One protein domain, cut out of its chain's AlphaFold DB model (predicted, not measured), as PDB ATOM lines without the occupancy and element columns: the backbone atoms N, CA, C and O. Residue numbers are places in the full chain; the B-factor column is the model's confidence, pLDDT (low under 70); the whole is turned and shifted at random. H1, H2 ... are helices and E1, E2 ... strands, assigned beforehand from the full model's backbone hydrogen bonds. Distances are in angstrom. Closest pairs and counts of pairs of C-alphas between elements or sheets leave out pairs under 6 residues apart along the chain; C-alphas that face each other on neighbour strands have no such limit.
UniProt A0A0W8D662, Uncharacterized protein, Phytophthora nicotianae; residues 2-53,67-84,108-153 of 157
ATOM      1  N   TRP A   2     -33.088 -63.916 -19.617       55.84
ATOM      2  CA  TRP A   2     -33.320 -63.100 -20.837       55.84
ATOM      3  C   TRP A   2     -34.407 -62.044 -20.656       55.84
ATOM      4  O   TRP A   2     -34.307 -60.955 -21.215       55.84
ATOM      5  N   GLU A   3     -35.392 -62.346 -19.810       60.34
ATOM      6  CA  GLU A   3     -36.473 -61.431 -19.438       60.34
ATOM      7  C   GLU A   3     -35.941 -60.078 -18.978       60.34
ATOM      8  O   GLU A   3     -36.551 -59.071 -19.283       60.34
ATOM      9  N   LEU A   4     -34.776 -60.017 -18.325       57.81
ATOM     10  CA  LEU A   4     -34.177 -58.758 -17.888       57.81
ATOM     11  C   LEU A   4     -33.763 -57.864 -19.067       57.81
ATOM     12  O   LEU A   4     -34.129 -56.688 -19.111       57.81
ATOM     13  N   GLY A   5     -33.030 -58.429 -20.032       59.88
ATOM     14  CA  GLY A   5     -32.608 -57.715 -21.239       59.88
ATOM     15  C   GLY A   5     -33.795 -57.372 -22.139       59.88
ATOM     16  O   GLY A   5     -33.880 -56.270 -22.670       59.88
ATOM     17  N   GLU A   6     -34.772 -58.269 -22.250       65.75
ATOM     18  CA  GLU A   6     -36.005 -58.004 -22.992       65.75
ATOM     19  C   GLU A   6     -36.871 -56.938 -22.314       65.75
ATOM     20  O   GLU A   6     -37.330 -56.023 -22.987       65.75
ATOM     21  N   MET A   7     -37.048 -56.979 -20.990       62.62
ATOM     22  CA  MET A   7     -37.766 -55.956 -20.218       62.62
ATOM     23  C   MET A   7     -37.101 -54.583 -20.294       62.62
ATOM     24  O   MET A   7     -37.759 -53.563 -20.089       62.62
ATOM     25  N   GLN A   8     -35.794 -54.523 -20.548       67.12
ATOM     26  CA  GLN A   8     -35.102 -53.253 -20.730       67.12
ATOM     27  C   GLN A   8     -35.489 -52.561 -22.043       67.12
ATOM     28  O   GLN A   8     -35.577 -51.332 -22.069       67.12
ATOM     29  N   TYR A   9     -35.716 -53.328 -23.112       75.88
ATOM     30  CA  TYR A   9     -35.911 -52.778 -24.456       75.88
ATOM     31  C   TYR A   9     -37.342 -52.910 -24.987       75.88
ATOM     32  O   TYR A   9     -37.711 -52.174 -25.899       75.88
ATOM     33  N   SER A  10     -38.170 -53.793 -24.427       80.31
ATOM     34  CA  SER A  10     -39.518 -54.094 -24.933       80.31
ATOM     35  C   SER A  10     -40.484 -52.910 -24.879       80.31
ATOM     36  O   SER A  10     -41.436 -52.860 -25.654       80.31
ATOM     37  N   ASN A  11     -40.230 -51.938 -24.000       82.81
ATOM     38  CA  ASN A  11     -41.003 -50.701 -23.900       82.81
ATOM     39  C   ASN A  11     -40.487 -49.573 -24.815       82.81
ATOM     40  O   ASN A  11     -41.064 -48.483 -24.821       82.81
ATOM     41  N   LYS A  12     -39.395 -49.795 -25.557       86.56
ATOM     42  CA  LYS A  12     -38.812 -48.794 -26.455       86.56
ATOM     43  C   LYS A  12     -39.640 -48.665 -27.732       86.56
ATOM     44  O   LYS A  12     -40.324 -49.590 -28.173       86.56
ATOM     45  N   LEU A  13     -39.570 -47.484 -28.344       89.56
ATOM     46  CA  LEU A  13     -40.319 -47.179 -29.558       89.56
ATOM     47  C   LEU A  13     -39.882 -48.111 -30.695       89.56
ATOM     48  O   LEU A  13     -38.690 -48.338 -30.883       89.56
ATOM     49  N   ASN A  14     -40.837 -48.618 -31.476       92.81
ATOM     50  CA  ASN A  14     -40.575 -49.524 -32.602       92.81
ATOM     51  C   ASN A  14     -39.714 -50.745 -32.225       92.81
ATOM     52  O   ASN A  14     -38.918 -51.206 -33.041       92.81
ATOM     53  N   TYR A  15     -39.856 -51.254 -30.996       91.44
ATOM     54  CA  TYR A  15     -39.191 -52.481 -30.578       91.44
ATOM     55  C   TYR A  15     -39.585 -53.657 -31.479       91.44
ATOM     56  O   TYR A  15     -40.766 -53.931 -31.706       91.44
ATOM     57  N   GLN A  16     -38.580 -54.365 -31.980       92.00
ATOM     58  CA  GLN A  16     -38.714 -55.576 -32.776       92.00
ATOM     59  C   GLN A  16     -37.673 -56.588 -32.313       92.00
ATOM     60  O   GLN A  16     -36.500 -56.249 -32.160       92.00
ATOM     61  N   ARG A  17     -38.096 -57.841 -32.133       89.31
ATOM     62  CA  ARG A  17     -37.218 -58.975 -31.843       89.31
ATOM     63  C   ARG A  17     -37.191 -59.916 -33.038       89.31
ATOM     64  O   ARG A  17     -38.248 -60.311 -33.525       89.31
ATOM     65  N   SER A  18     -35.993 -60.282 -33.481       88.69
ATOM     66  CA  SER A  18     -35.791 -61.346 -34.460       88.69
ATOM     67  C   SER A  18     -35.477 -62.655 -33.744       88.69
ATOM     68  O   SER A  18     -34.659 -62.684 -32.823       88.69
ATOM     69  N   TYR A  19     -36.117 -63.729 -34.197       86.56
ATOM     70  CA  TYR A  19     -35.830 -65.105 -33.779       86.56
ATOM     71  C   TYR A  19     -35.033 -65.877 -34.838       86.56
ATOM     72  O   TYR A  19     -34.699 -67.037 -34.623       86.56
ATOM     73  N   ASP A  20     -34.722 -65.240 -35.971       92.06
ATOM     74  CA  ASP A  20     -33.901 -65.811 -37.039       92.06
ATOM     75  C   ASP A  20     -32.413 -65.675 -36.680       92.06
ATOM     76  O   ASP A  20     -31.693 -64.804 -37.169       92.06
ATOM     77  N   VAL A  21     -31.993 -66.480 -35.706       89.88
ATOM     78  CA  VAL A  21     -30.622 -66.585 -35.198       89.88
ATOM     79  C   VAL A  21     -30.280 -68.060 -34.999       89.88
ATOM     80  O   VAL A  21     -31.160 -68.880 -34.762       89.88
ATOM     81  N   GLU A  22     -28.995 -68.402 -35.077       90.50
ATOM     82  CA  GLU A  22     -28.532 -69.799 -35.015       90.50
ATOM     83  C   GLU A  22     -28.859 -70.497 -33.681       90.50
ATOM     84  O   GLU A  22     -29.170 -71.683 -33.659       90.50
ATOM     85  N   ASP A  23     -28.814 -69.754 -32.573       90.50
ATOM     86  CA  ASP A  23     -29.041 -70.259 -31.214       90.50
ATOM     87  C   ASP A  23     -30.022 -69.328 -30.480       90.50
ATOM     88  O   ASP A  23     -29.585 -68.440 -29.743       90.50
ATOM     89  N   PRO A  24     -31.341 -69.458 -30.716       87.50
ATOM     90  CA  PRO A  24     -32.352 -68.548 -30.172       87.50
ATOM     91  C   PRO A  24     -32.569 -68.705 -28.661       87.50
ATOM     92  O   PRO A  24     -33.140 -67.817 -28.030       87.50
ATOM     93  N   GLU A  25     -32.097 -69.802 -28.059       85.56
ATOM     94  CA  GLU A  25     -32.140 -70.000 -26.606       85.56
ATOM     95  C   GLU A  25     -31.079 -69.165 -25.883       85.56
ATOM     96  O   GLU A  25     -31.272 -68.756 -24.732       85.56
ATOM     97  N   ASN A  26     -29.954 -68.889 -26.549       85.62
ATOM     98  CA  ASN A  26     -28.836 -68.140 -25.975       85.62
ATOM     99  C   ASN A  26     -28.461 -66.886 -26.759       85.62
ATOM    100  O   ASN A  26     -27.471 -66.246 -26.413       85.62
ATOM    101  N   THR A  27     -29.240 -66.499 -27.762       88.25
ATOM    102  CA  THR A  27     -29.012 -65.293 -28.559       88.25
ATOM    103  C   THR A  27     -30.313 -64.530 -28.724       88.25
ATOM    104  O   THR A  27     -31.322 -65.083 -29.154       88.25
ATOM    105  N   ILE A  28     -30.277 -63.231 -28.444       87.50
ATOM    106  CA  ILE A  28     -31.356 -62.310 -28.789       87.50
ATOM    107  C   ILE A  28     -30.848 -61.311 -29.818       87.50
ATOM    108  O   ILE A  28     -29.761 -60.754 -29.681       87.50
ATOM    109  N   ALA A  29     -31.653 -61.080 -30.848       90.75
ATOM    110  CA  ALA A  29     -31.441 -60.022 -31.819       90.75
ATOM    111  C   ALA A  29     -32.639 -59.076 -31.764       90.75
ATOM    112  O   ALA A  29     -33.790 -59.511 -31.846       90.75
ATOM    113  N   LEU A  30     -32.379 -57.786 -31.594       90.19
ATOM    114  CA  LEU A  30     -33.418 -56.785 -31.396       90.19
ATOM    115  C   LEU A  30     -33.080 -55.463 -32.075       90.19
ATOM    116  O   LEU A  30     -31.916 -55.128 -32.294       90.19
ATOM    117  N   SER A  31     -34.114 -54.699 -32.393       92.31
ATOM    118  CA  SER A  31     -33.993 -53.322 -32.854       92.31
ATOM    119  C   SER A  31     -35.067 -52.452 -32.236       92.31
ATOM    120  O   SER A  31     -36.184 -52.913 -32.024       92.31
ATOM    121  N   PHE A  32     -34.745 -51.195 -31.967       92.31
ATOM    122  CA  PHE A  32     -35.676 -50.224 -31.407       92.31
ATOM    123  C   PHE A  32     -35.194 -48.798 -31.688       92.31
ATOM    124  O   PHE A  32     -34.117 -48.581 -32.245       92.31
ATOM    125  N   VAL A  33     -36.012 -47.820 -31.313       91.56
ATOM    126  CA  VAL A  33     -35.702 -46.397 -31.393       91.56
ATOM    127  C   VAL A  33     -35.680 -45.803 -29.992       91.56
ATOM    128  O   VAL A  33     -36.614 -45.974 -29.207       91.56
ATOM    129  N   GLU A  34     -34.620 -45.061 -29.699       87.94
ATOM    130  CA  GLU A  34     -34.486 -44.265 -28.487       87.94
ATOM    131  C   GLU A  34     -34.494 -42.776 -28.836       87.94
ATOM    132  O   GLU A  34     -33.754 -42.322 -29.705       87.94
ATOM    133  N   LEU A  35     -35.351 -41.999 -28.170       88.25
ATOM    134  CA  LEU A  35     -35.348 -40.543 -28.295       88.25
ATOM    135  C   LEU A  35     -34.372 -39.970 -27.274       88.25
ATOM    136  O   LEU A  35     -34.607 -40.065 -26.069       88.25
ATOM    137  N   LYS A  36     -33.300 -39.342 -27.753       83.88
ATOM    138  CA  LYS A  36     -32.282 -38.749 -26.893       83.88
ATOM    139  C   LYS A  36     -32.302 -37.234 -27.014       83.88
ATOM    140  O   LYS A  36     -32.304 -36.682 -28.111       83.88
ATOM    141  N   LYS A  37     -32.333 -36.554 -25.871       82.81
ATOM    142  CA  LYS A  37     -32.250 -35.096 -25.817       82.81
ATOM    143  C   LYS A  37     -30.784 -34.675 -25.874       82.81
ATOM    144  O   LYS A  37     -29.999 -35.086 -25.025       82.81
ATOM    145  N   LEU A  38     -30.433 -33.878 -26.872       78.44
ATOM    146  CA  LEU A  38     -29.117 -33.267 -27.021       78.44
ATOM    147  C   LEU A  38     -28.976 -32.038 -26.113       78.44
ATOM    148  O   LEU A  38     -29.971 -31.482 -25.635       78.44
ATOM    149  N   LYS A  39     -27.739 -31.569 -25.910       75.44
ATOM    150  CA  LYS A  39     -27.460 -30.406 -25.047       75.44
ATOM    151  C   LYS A  39     -28.039 -29.111 -25.615       75.44
ATOM    152  O   LYS A  39     -28.520 -28.280 -24.848       75.44
ATOM    153  N   CYS A  40     -28.105 -28.981 -26.940       75.81
ATOM    154  CA  CYS A  40     -28.827 -27.897 -27.612       75.81
ATOM    155  C   CYS A  40     -30.357 -27.906 -27.378       75.81
ATOM    156  O   CYS A  40     -31.055 -26.991 -27.812       75.81
ATOM    157  N   GLY A  41     -30.894 -28.922 -26.694       80.81
ATOM    158  CA  GLY A  41     -32.306 -29.050 -26.341       80.81
ATOM    159  C   GLY A  41     -33.153 -29.788 -27.378       80.81
ATOM    160  O   GLY A  41     -34.296 -30.128 -27.070       80.81
ATOM    161  N   ALA A  42     -32.603 -30.074 -28.561       81.75
ATOM    162  CA  ALA A  42     -33.254 -30.888 -29.581       81.75
ATOM    163  C   ALA A  42     -33.374 -32.352 -29.130       81.75
ATOM    164  O   ALA A  42     -32.454 -32.893 -28.519       81.75
ATOM    165  N   SER A  43     -34.487 -33.008 -29.456       87.56
ATOM    166  CA  SER A  43     -34.635 -34.459 -29.297       87.56
ATOM    167  C   SER A  43     -34.359 -35.143 -30.626       87.56
ATOM    168  O   SER A  43     -34.986 -34.797 -31.627       87.56
ATOM    169  N   VAL A  44     -33.452 -36.116 -30.627       86.31
ATOM    170  CA  VAL A  44     -33.071 -36.875 -31.819       86.31
ATOM    171  C   VAL A  44     -33.443 -38.347 -31.678       86.31
ATOM    172  O   VAL A  44     -33.209 -38.932 -30.616       86.31
ATOM    173  N   PRO A  45     -34.015 -38.969 -32.721       90.25
ATOM    174  CA  PRO A  45     -34.188 -40.408 -32.748       90.25
ATOM    175  C   PRO A  45     -32.853 -41.102 -33.024       90.25
ATOM    176  O   PRO A  45     -32.143 -40.774 -33.978       90.25
ATOM    177  N   LEU A  46     -32.543 -42.095 -32.200       90.38
ATOM    178  CA  LEU A  46     -31.432 -43.018 -32.363       90.38
ATOM    179  C   LEU A  46     -32.000 -44.395 -32.688       90.38
ATOM    180  O   LEU A  46     -32.723 -44.979 -31.883       90.38
ATOM    181  N   VAL A  47     -31.694 -44.913 -33.874       92.06
ATOM    182  CA  VAL A  47     -32.053 -46.281 -34.254       92.06
ATOM    183  C   VAL A  47     -30.977 -47.206 -33.710       92.06
ATOM    184  O   VAL A  47     -29.809 -47.080 -34.072       92.06
ATOM    185  N   GLN A  48     -31.363 -48.143 -32.851       91.31
ATOM    186  CA  GLN A  48     -30.452 -49.102 -32.245       91.31
ATOM    187  C   GLN A  48     -30.775 -50.511 -32.719       91.31
ATOM    188  O   GLN A  48     -31.933 -50.923 -32.755       91.31
ATOM    189  N   ARG A  49     -29.735 -51.256 -33.087       92.44
ATOM    190  CA  ARG A  49     -29.802 -52.687 -33.393       92.44
ATOM    191  C   ARG A  49     -28.793 -53.402 -32.520       92.44
ATOM    192  O   ARG A  49     -27.649 -52.962 -32.438       92.44
ATOM    193  N   CYS A  50     -29.208 -54.483 -31.883       89.38
ATOM    194  CA  CYS A  50     -28.377 -55.231 -30.965       89.38
ATOM    195  C   CYS A  50     -28.479 -56.723 -31.211       89.38
ATOM    196  O   CYS A  50     -29.562 -57.243 -31.480       89.38
ATOM    197  N   ILE A  51     -27.350 -57.400 -31.053       90.69
ATOM    198  CA  ILE A  51     -27.311 -58.833 -30.814       90.69
ATOM    199  C   ILE A  51     -26.631 -59.043 -29.469       90.69
ATOM    200  O   ILE A  51     -25.526 -58.542 -29.256       90.69
ATOM    201  N   VAL A  52     -27.281 -59.790 -28.582       88.88
ATOM    202  CA  VAL A  52     -26.720 -60.222 -27.301       88.88
ATOM    203  C   VAL A  52     -26.683 -61.740 -27.295       88.88
ATOM    204  O   VAL A  52     -27.669 -62.381 -27.650       88.88
ATOM    205  N   ARG A  53     -25.563 -62.317 -26.867       89.19
ATOM    206  CA  ARG A  53     -25.404 -63.759 -26.676       89.19
ATOM    207  C   ARG A  53     -24.910 -64.056 -25.272       89.19
ATOM    208  O   ARG A  53     -24.009 -63.366 -24.793       89.19
ATOM    209  N   PHE A  67     -23.893 -53.660 -30.305       90.38
ATOM    210  CA  PHE A  67     -24.851 -52.615 -30.639       90.38
ATOM    211  C   PHE A  67     -24.361 -51.813 -31.842       90.38
ATOM    212  O   PHE A  67     -23.192 -51.443 -31.949       90.38
ATOM    213  N   ILE A  68     -25.290 -51.485 -32.725       91.75
ATOM    214  CA  ILE A  68     -25.127 -50.464 -33.749       91.75
ATOM    215  C   ILE A  68     -26.156 -49.384 -33.449       91.75
ATOM    216  O   ILE A  68     -27.352 -49.666 -33.429       91.75
ATOM    217  N   THR A  69     -25.680 -48.163 -33.224       90.81
ATOM    218  CA  THR A  69     -26.525 -46.986 -33.025       90.81
ATOM    219  C   THR A  69     -26.349 -46.037 -34.199       90.81
ATOM    220  O   THR A  69     -25.239 -45.577 -34.464       90.81
ATOM    221  N   GLU A  70     -27.442 -45.744 -34.890       90.44
ATOM    222  CA  GLU A  70     -27.509 -44.818 -36.017       90.44
ATOM    223  C   GLU A  70     -28.323 -43.588 -35.621       90.44
ATOM    224  O   GLU A  70     -29.455 -43.697 -35.145       90.44
ATOM    225  N   GLY A  71     -27.754 -42.403 -35.832       86.88
ATOM    226  CA  GLY A  71     -28.479 -41.151 -35.676       86.88
ATOM    227  C   GLY A  71     -29.445 -40.919 -36.838       86.88
ATOM    228  O   GLY A  71     -29.124 -41.197 -37.998       86.88
ATOM    229  N   ALA A  72     -30.619 -40.373 -36.534       84.44
ATOM    230  CA  ALA A  72     -31.563 -39.852 -37.516       84.44
ATOM    231  C   ALA A  72     -31.625 -38.313 -37.471       84.44
ATOM    232  O   ALA A  72     -30.979 -37.669 -36.642       84.44
ATOM    233  N   ASP A  73     -32.380 -37.721 -38.400       84.25
ATOM    234  CA  ASP A  73     -32.582 -36.272 -38.532       84.25
ATOM    235  C   ASP A  73     -31.271 -35.474 -38.548       84.25
ATOM    236  O   ASP A  73     -30.443 -35.655 -39.443       84.25
ATOM    237  N   ILE A  74     -31.061 -34.601 -37.560       80.00
ATOM    238  CA  ILE A  74     -29.845 -33.793 -37.448       80.00
ATOM    239  C   ILE A  74     -28.599 -34.656 -37.221       80.00
ATOM    240  O   ILE A  74     -27.518 -34.240 -37.603       80.00
ATOM    241  N   CYS A  75     -28.727 -35.882 -36.711       78.56
ATOM    242  CA  CYS A  75     -27.624 -36.833 -36.549       78.56
ATOM    243  C   CYS A  75     -27.532 -37.846 -37.709       78.56
ATOM    244  O   CYS A  75     -26.825 -38.850 -37.601       78.56
ATOM    245  N   LYS A  76     -28.253 -37.633 -38.818       84.56
ATOM    246  CA  LYS A  76     -28.285 -38.570 -39.948       84.56
ATOM    247  C   LYS A  76     -26.898 -38.838 -40.543       84.56
ATOM    248  O   LYS A  76     -26.254 -37.968 -41.117       84.56
ATOM    249  N   GLY A  77     -26.491 -40.104 -40.525       81.62
ATOM    250  CA  GLY A  77     -25.178 -40.531 -41.026       81.62
ATOM    251  C   GLY A  77     -24.092 -40.553 -39.951       81.62
ATOM    252  O   GLY A  77     -22.953 -40.907 -40.259       81.62
ATOM    253  N   MET A  78     -24.447 -40.226 -38.705       85.88
ATOM    254  CA  MET A  78     -23.665 -40.584 -37.529       85.88
ATOM    255  C   MET A  78     -23.959 -42.032 -37.141       85.88
ATOM    256  O   MET A  78     -25.119 -42.432 -37.028       85.88
ATOM    257  N   GLN A  79     -22.906 -42.811 -36.919       88.31
ATOM    258  CA  GLN A  79     -23.018 -44.182 -36.440       88.31
ATOM    259  C   GLN A  79     -21.943 -44.476 -35.403       88.31
ATOM    260  O   GLN A  79     -20.760 -44.200 -35.627       88.31
ATOM    261  N   VAL A  80     -22.351 -45.115 -34.312       88.44
ATOM    262  CA  VAL A  80     -21.451 -45.706 -33.323       88.44
ATOM    263  C   VAL A  80     -21.707 -47.200 -33.236       88.44
ATOM    264  O   VAL A  80     -22.846 -47.661 -33.174       88.44
ATOM    265  N   GLU A  81     -20.615 -47.950 -33.247       90.44
ATOM    266  CA  GLU A  81     -20.602 -49.358 -32.897       90.44
ATOM    267  C   GLU A  81     -20.168 -49.496 -31.441       90.44
ATOM    268  O   GLU A  81     -19.172 -48.907 -31.016       90.44
ATOM    269  N   GLU A  82     -20.902 -50.296 -30.685       90.31
ATOM    270  CA  GLU A  82     -20.514 -50.730 -29.355       90.31
ATOM    271  C   GLU A  82     -20.381 -52.250 -29.344       90.31
ATOM    272  O   GLU A  82     -21.230 -52.974 -29.856       90.31
ATOM    273  N   THR A  83     -19.312 -52.732 -28.730       91.31
ATOM    274  CA  THR A  83     -19.093 -54.149 -28.445       91.31
ATOM    275  C   THR A  83     -18.717 -54.282 -26.987       91.31
ATOM    276  O   THR A  83     -17.839 -53.550 -26.522       91.31
ATOM    277  N   GLY A  84     -19.326 -55.217 -26.275       90.12
ATOM    278  CA  GLY A  84     -19.032 -55.407 -24.866       90.12
ATOM    279  C   GLY A  84     -19.251 -56.830 -24.403       90.12
ATOM    280  O   GLY A  84     -19.803 -57.671 -25.116       90.12
ATOM    281  N   VAL A 108     -16.923 -47.278 -30.699       84.00
ATOM    282  CA  VAL A 108     -16.217 -46.716 -31.849       84.00
ATOM    283  C   VAL A 108     -17.184 -45.939 -32.733       84.00
ATOM    284  O   VAL A 108     -18.115 -46.529 -33.283       84.00
ATOM    285  N   PRO A 109     -16.954 -44.634 -32.942       83.12
ATOM    286  CA  PRO A 109     -17.605 -43.886 -34.010       83.12
ATOM    287  C   PRO A 109     -17.156 -44.440 -35.367       83.12
ATOM    288  O   PRO A 109     -15.988 -44.339 -35.735       83.12
ATOM    289  N   MET A 110     -18.075 -45.056 -36.108       76.69
ATOM    290  CA  MET A 110     -17.769 -45.734 -37.375       76.69
ATOM    291  C   MET A 110     -17.929 -44.796 -38.570       76.69
ATOM    292  O   MET A 110     -17.113 -44.791 -39.498       76.69
ATOM    293  N   HIS A 111     -18.970 -43.966 -38.545       67.56
ATOM    294  CA  HIS A 111     -19.260 -43.002 -39.596       67.56
ATOM    295  C   HIS A 111     -19.625 -41.662 -38.965       67.56
ATOM    296  O   HIS A 111     -20.633 -41.542 -38.284       67.56
ATOM    297  N   LEU A 112     -18.780 -40.656 -39.199       61.47
ATOM    298  CA  LEU A 112     -19.050 -39.237 -38.924       61.47
ATOM    299  C   LEU A 112     -19.181 -38.452 -40.245       61.47
ATOM    300  O   LEU A 112     -19.051 -37.234 -40.284       61.47
ATOM    301  N   LYS A 113     -19.375 -39.165 -41.364       49.09
ATOM    302  CA  LYS A 113     -19.176 -38.677 -42.737       49.09
ATOM    303  C   LYS A 113     -20.343 -37.841 -43.278       49.09
ATOM    304  O   LYS A 113     -20.760 -38.055 -44.414       49.09
ATOM    305  N   SER A 114     -20.840 -36.858 -42.534       50.38
ATOM    306  CA  SER A 114     -21.455 -35.709 -43.202       50.38
ATOM    307  C   SER A 114     -20.461 -34.556 -43.169       50.38
ATOM    308  O   SER A 114     -19.944 -34.183 -42.119       50.38
ATOM    309  N   ALA A 115     -20.186 -33.984 -44.340       49.22
ATOM    310  CA  ALA A 115     -19.353 -32.792 -44.490       49.22
ATOM    311  C   ALA A 115     -19.980 -31.529 -43.851       49.22
ATOM    312  O   ALA A 115     -19.489 -30.426 -44.069       49.22
ATOM    313  N   GLN A 116     -21.087 -31.678 -43.114       53.94
ATOM    314  CA  GLN A 116     -21.868 -30.599 -42.517       53.94
ATOM    315  C   GLN A 116     -21.756 -30.547 -40.989       53.94
ATOM    316  O   GLN A 116     -22.210 -29.559 -40.415       53.94
ATOM    317  N   TYR A 117     -21.141 -31.544 -40.339       55.53
ATOM    318  CA  TYR A 117     -21.079 -31.580 -38.878       55.53
ATOM    319  C   TYR A 117     -19.941 -30.736 -38.306       55.53
ATOM    320  O   TYR A 117     -18.773 -30.925 -38.646       55.53
ATOM    321  N   ARG A 118     -20.280 -29.806 -37.408       59.31
ATOM    322  CA  ARG A 118     -19.311 -29.072 -36.581       59.31
ATOM    323  C   ARG A 118     -18.862 -29.981 -35.435       59.31
ATOM    324  O   ARG A 118     -19.644 -30.791 -34.947       59.31
ATOM    325  N   GLU A 119     -17.633 -29.810 -34.947       60.25
ATOM    326  CA  GLU A 119     -17.076 -30.581 -33.814       60.25
ATOM    327  C   GLU A 119     -18.017 -30.650 -32.591       60.25
ATOM    328  O   GLU A 119     -18.068 -31.668 -31.903       60.25
ATOM    329  N   LEU A 120     -18.822 -29.604 -32.372       58.66
ATOM    330  CA  LEU A 120     -19.861 -29.533 -31.337       58.66
ATOM    331  C   LEU A 120     -20.930 -30.634 -31.450       58.66
ATOM    332  O   LEU A 120     -21.300 -31.220 -30.441       58.66
ATOM    333  N   GLU A 121     -21.403 -30.953 -32.655       64.50
ATOM    334  CA  GLU A 121     -22.474 -31.942 -32.870       64.50
ATOM    335  C   GLU A 121     -21.956 -33.375 -32.665       64.50
ATOM    336  O   GLU A 121     -22.675 -34.240 -32.168       64.50
ATOM    337  N   ILE A 122     -20.678 -33.614 -32.983       65.75
ATOM    338  CA  ILE A 122     -19.987 -34.885 -32.720       65.75
ATOM    339  C   ILE A 122     -19.802 -35.085 -31.211       65.75
ATOM    340  O   ILE A 122     -20.043 -36.180 -30.703       65.75
ATOM    341  N   GLY A 123     -19.412 -34.024 -30.494       68.31
ATOM    342  CA  GLY A 123     -19.286 -34.039 -29.037       68.31
ATOM    343  C   GLY A 123     -20.621 -34.290 -28.337       68.31
ATOM    344  O   GLY A 123     -20.706 -35.166 -27.484       68.31
ATOM    345  N   GLU A 124     -21.691 -33.600 -28.746       68.81
ATOM    346  CA  GLU A 124     -23.026 -33.813 -28.172       68.81
ATOM    347  C   GLU A 124     -23.553 -35.233 -28.413       68.81
ATOM    348  O   GLU A 124     -24.153 -35.819 -27.513       68.81
ATOM    349  N   PHE A 125     -23.298 -35.811 -29.590       66.88
ATOM    350  CA  PHE A 125     -23.666 -37.195 -29.889       66.88
ATOM    351  C   PHE A 125     -22.871 -38.205 -29.049       66.88
ATOM    352  O   PHE A 125     -23.439 -39.165 -28.529       66.88
ATOM    353  N   HIS A 126     -21.568 -37.981 -28.872       69.75
ATOM    354  CA  HIS A 126     -20.733 -38.818 -28.014       69.75
ATOM    355  C   HIS A 126     -21.186 -38.759 -26.547       69.75
ATOM    356  O   HIS A 126     -21.367 -39.797 -25.913       69.75
ATOM    357  N   ASP A 127     -21.435 -37.558 -26.025       71.81
ATOM    358  CA  ASP A 127     -21.890 -37.360 -24.646       71.81
ATOM    359  C   ASP A 127     -23.264 -37.995 -24.408       71.81
ATOM    360  O   ASP A 127     -23.491 -38.658 -23.396       71.81
ATOM    361  N   ALA A 128     -24.161 -37.869 -25.385       65.75
ATOM    362  CA  ALA A 128     -25.463 -38.510 -25.364       65.75
ATOM    363  C   ALA A 128     -25.367 -40.044 -25.247       65.75
ATOM    364  O   ALA A 128     -26.168 -40.642 -24.527       65.75
ATOM    365  N   LEU A 129     -24.391 -40.674 -25.911       66.44
ATOM    366  CA  LEU A 129     -24.133 -42.116 -25.820       66.44
ATOM    367  C   LEU A 129     -23.461 -42.519 -24.502       66.44
ATOM    368  O   LEU A 129     -23.739 -43.598 -23.980       66.44
ATOM    369  N   GLN A 130     -22.602 -41.662 -23.951       64.44
ATOM    370  CA  GLN A 130     -21.946 -41.899 -22.665       64.44
ATOM    371  C   GLN A 130     -22.964 -41.888 -21.510       64.44
ATOM    372  O   GLN A 130     -22.950 -42.769 -20.659       64.44
ATOM    373  N   GLU A 131     -23.925 -40.962 -21.515       60.09
ATOM    374  CA  GLU A 131     -24.993 -40.932 -20.506       60.09
ATOM    375  C   GLU A 131     -25.902 -42.171 -20.540       60.09
ATOM    376  O   GLU A 131     -26.437 -42.577 -19.509       60.09
ATOM    377  N   VAL A 132     -26.096 -42.783 -21.717       56.97
ATOM    378  CA  VAL A 132     -26.886 -44.021 -21.849       56.97
ATOM    379  C   VAL A 132     -26.204 -45.179 -21.116       56.97
ATOM    380  O   VAL A 132     -26.897 -46.057 -20.607       56.97
ATOM    381  N   SER A 133     -24.874 -45.182 -20.985       53.50
ATOM    382  CA  SER A 133     -24.157 -46.288 -20.344       53.50
ATOM    383  C   SER A 133     -24.181 -46.269 -18.826       53.50
ATOM    384  O   SER A 133     -24.293 -47.330 -18.213       53.50
ATOM    385  N   ASP A 134     -24.122 -45.084 -18.229       49.12
ATOM    386  CA  ASP A 134     -23.964 -44.954 -16.779       49.12
ATOM    387  C   ASP A 134     -25.287 -45.221 -16.040       49.12
ATOM    388  O   ASP A 134     -25.295 -45.838 -14.976       49.12
ATOM    389  N   GLY A 135     -26.425 -44.837 -16.633       51.62
ATOM    390  CA  GLY A 135     -27.754 -45.169 -16.101       51.62
ATOM    391  C   GLY A 135     -28.146 -46.631 -16.332       51.62
ATOM    392  O   GLY A 135     -28.724 -47.271 -15.456       51.62
ATOM    393  N   THR A 136     -27.761 -47.195 -17.481       61.28
ATOM    394  CA  THR A 136     -28.174 -48.545 -17.891       61.28
ATOM    395  C   THR A 136     -27.673 -49.634 -16.945       61.28
ATOM    396  O   THR A 136     -28.423 -50.556 -16.638       61.28
ATOM    397  N   LEU A 137     -26.435 -49.550 -16.452       58.91
ATOM    398  CA  LEU A 137     -25.892 -50.583 -15.560       58.91
ATOM    399  C   LEU A 137     -26.590 -50.596 -14.200       58.91
ATOM    400  O   LEU A 137     -26.918 -51.668 -13.700       58.91
ATOM    401  N   ASN A 138     -26.868 -49.420 -13.635       58.16
ATOM    402  CA  ASN A 138     -27.590 -49.309 -12.369       58.16
ATOM    403  C   ASN A 138     -29.042 -49.780 -12.504       58.16
ATOM    404  O   ASN A 138     -29.531 -50.500 -11.635       58.16
ATOM    405  N   ASP A 139     -29.710 -49.450 -13.610       63.91
ATOM    406  CA  ASP A 139     -31.078 -49.902 -13.877       63.91
ATOM    407  C   ASP A 139     -31.146 -51.424 -14.065       63.91
ATOM    408  O   ASP A 139     -32.076 -52.076 -13.588       63.91
ATOM    409  N   VAL A 140     -30.149 -52.006 -14.737       64.62
ATOM    410  CA  VAL A 140     -30.018 -53.459 -14.916       64.62
ATOM    411  C   VAL A 140     -29.765 -54.145 -13.571       64.62
ATOM    412  O   VAL A 140     -30.443 -55.126 -13.272       64.62
ATOM    413  N   MET A 141     -28.863 -53.615 -12.735       62.66
ATOM    414  CA  MET A 141     -28.596 -54.140 -11.387       62.66
ATOM    415  C   MET A 141     -29.827 -54.046 -10.474       62.66
ATOM    416  O   MET A 141     -30.199 -55.033  -9.849       62.66
ATOM    417  N   THR A 142     -30.531 -52.915 -10.475       61.56
ATOM    418  CA  THR A 142     -31.755 -52.724  -9.673       61.56
ATOM    419  C   THR A 142     -32.864 -53.694 -10.100       61.56
ATOM    420  O   THR A 142     -33.570 -54.268  -9.272       61.56
ATOM    421  N   LYS A 143     -33.022 -53.927 -11.410       65.56
ATOM    422  CA  LYS A 143     -34.005 -54.895 -11.918       65.56
ATOM    423  C   LYS A 143     -33.619 -56.343 -11.597       65.56
ATOM    424  O   LYS A 143     -34.512 -57.150 -11.347       65.56
ATOM    425  N   LEU A 144     -32.324 -56.671 -11.578       63.62
ATOM    426  CA  LEU A 144     -31.829 -57.973 -11.111       63.62
ATOM    427  C   LEU A 144     -32.200 -58.216  -9.648       63.62
ATOM    428  O   LEU A 144     -32.723 -59.279  -9.334       63.62
ATOM    429  N   GLU A 145     -31.982 -57.228  -8.779       60.91
ATOM    430  CA  GLU A 145     -32.361 -57.308  -7.363       60.91
ATOM    431  C   GLU A 145     -33.868 -57.551  -7.189       60.91
ATOM    432  O   GLU A 145     -34.263 -58.419  -6.412       60.91
ATOM    433  N   SER A 146     -34.710 -56.851  -7.958       62.94
ATOM    434  CA  SER A 146     -36.168 -57.032  -7.909       62.94
ATOM    435  C   SER A 146     -36.610 -58.434  -8.333       62.94
ATOM    436  O   SER A 146     -37.425 -59.040  -7.647       62.94
ATOM    437  N   LEU A 147     -36.071 -58.970  -9.435       63.06
ATOM    438  CA  LEU A 147     -36.434 -60.313  -9.910       63.06
ATOM    439  C   LEU A 147     -36.043 -61.404  -8.909       63.06
ATOM    440  O   LEU A 147     -36.799 -62.349  -8.700       63.06
ATOM    441  N   LEU A 148     -34.880 -61.263  -8.269       61.81
ATOM    442  CA  LEU A 148     -34.432 -62.201  -7.239       61.81
ATOM    443  C   LEU A 148     -35.342 -62.163  -6.003       61.81
ATOM    444  O   LEU A 148     -35.613 -63.209  -5.417       61.81
ATOM    445  N   LEU A 149     -35.825 -60.979  -5.610       62.03
ATOM    446  CA  LEU A 149     -36.785 -60.839  -4.512       62.03
ATOM    447  C   LEU A 149     -38.122 -61.515  -4.840       62.03
ATOM    448  O   LEU A 149     -38.661 -62.229  -3.994       62.03
ATOM    449  N   ASP A 150     -38.633 -61.329  -6.057       67.06
ATOM    450  CA  ASP A 150     -39.908 -61.906  -6.487       67.06
ATOM    451  C   ASP A 150     -39.853 -63.443  -6.564       67.06
ATOM    452  O   ASP A 150     -40.769 -64.108  -6.076       67.06
ATOM    453  N   ASP A 151     -38.762 -64.020  -7.082       62.81
ATOM    454  CA  ASP A 151     -38.554 -65.478  -7.131       62.81
ATOM    455  C   ASP A 151     -38.474 -66.097  -5.726       62.81
ATOM    456  O   ASP A 151     -39.068 -67.148  -5.464       62.81
ATOM    457  N   VAL A 152     -37.777 -65.434  -4.793       59.66
ATOM    458  CA  VAL A 152     -37.727 -65.861  -3.387       59.66
ATOM    459  C   VAL A 152     -39.125 -65.835  -2.774       59.66
ATOM    460  O   VAL A 152     -39.509 -66.795  -2.114       59.66
ATOM    461  N   LEU A 153     -39.910 -64.780  -3.007       60.16
ATOM    462  CA  LEU A 153     -41.271 -64.661  -2.476       60.16
ATOM    463  C   LEU A 153     -42.239 -65.682  -3.091       60.16
ATOM    464  O   LEU A 153     -43.095 -66.207  -2.380       60.16
TER     465      LEU A 153
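This is residues 2 to 53, 67 to 84 and 108 to 153 of the 157 residues of an uncharacterized protein of Phytophthora nicotianae (UniProt A0A0W8D662). A twisted, antiparallel wall of six strands curls round the long helix H2, with no named helix on its other face; the short helix H1 packs on the same face as H2, over E2, and also on H2 itself. H2 makes the length, packing on the sheet with residues 122 to 132 and running on past H1 until residues 148 to 153 stick out. The 116 printed residues hold two named helices and six named strands, in the order H1 E1 E2 E3 E4 E5 E6 H2, a mixed class in two layers, helices on one face of a sheet. The whole is only just compact, close to loose, with a radius of gyration of the C-alphas of 16.1 A, and elongated, spanning 54 by 31 by 23 A.

The sheet runs E1, residues 13 to 18, E2, 27 to 37, E3, 43 to 53, E4, 67 to 71, E5, 79 to 84, and E6, 108 to 111, with E1 and E6 as edge strands. E1 E2 E3 form a meander, each strand the antiparallel neighbour of the one before. N 32 and O 48, between E2 and E3, are 2.9 A apart, within hydrogen-bond range. So are N 16 and O 31 of E1 and E2, 2.8 A, N 47 and O 70 of E3 and E4, 2.8 A, N 69 and O 80 of E4 and E5, 2.9 A, and N 81 and O 108 of E5 and E6, 2.9 A. E2 bends by 50 degrees at residue 31. H2, residues 119 to 153, is on the sheet; its closest C-alphas to E2 are those of Ala 128 and Lys 36, 7.0 A. H1, residues 2 to 9, is on the same face at a height over the sheet of 9.2 A, along E2 at 15 degrees on the local plane. H1 and residues 140 to 144 of H2 touch, the closest C-alphas being those of Leu 4 and Lys 143, 7.1 A, at a steep tilt of 40 degrees, opposite ways. Every O i to N i+4 pair of H1 is within hydrogen-bond range, and 25 of 31 in H2.

H1 begins at C-alpha 2, (-33.320, -63.100, -20.837). E2 measures 30.5 A and E3 30.8 A. H2 measures 52.2 A, from C-alpha 119 at (-17.076, -30.581, -33.814) to C-alpha 153 at (-41.271, -64.661, -2.476).

The C-alphas farthest apart, of Ala 115 and Leu 153, are 57.1 A apart. Residues 54 to 66 and 85 to 107 are not printed, with C-alpha gaps of 11.8 A and 11.5 A. Of the links printed whole, none is long. Mean pLDDT of the printed part is 75.9; residues 2 to 8, 111 to 126 and 128 to 153 are under 70.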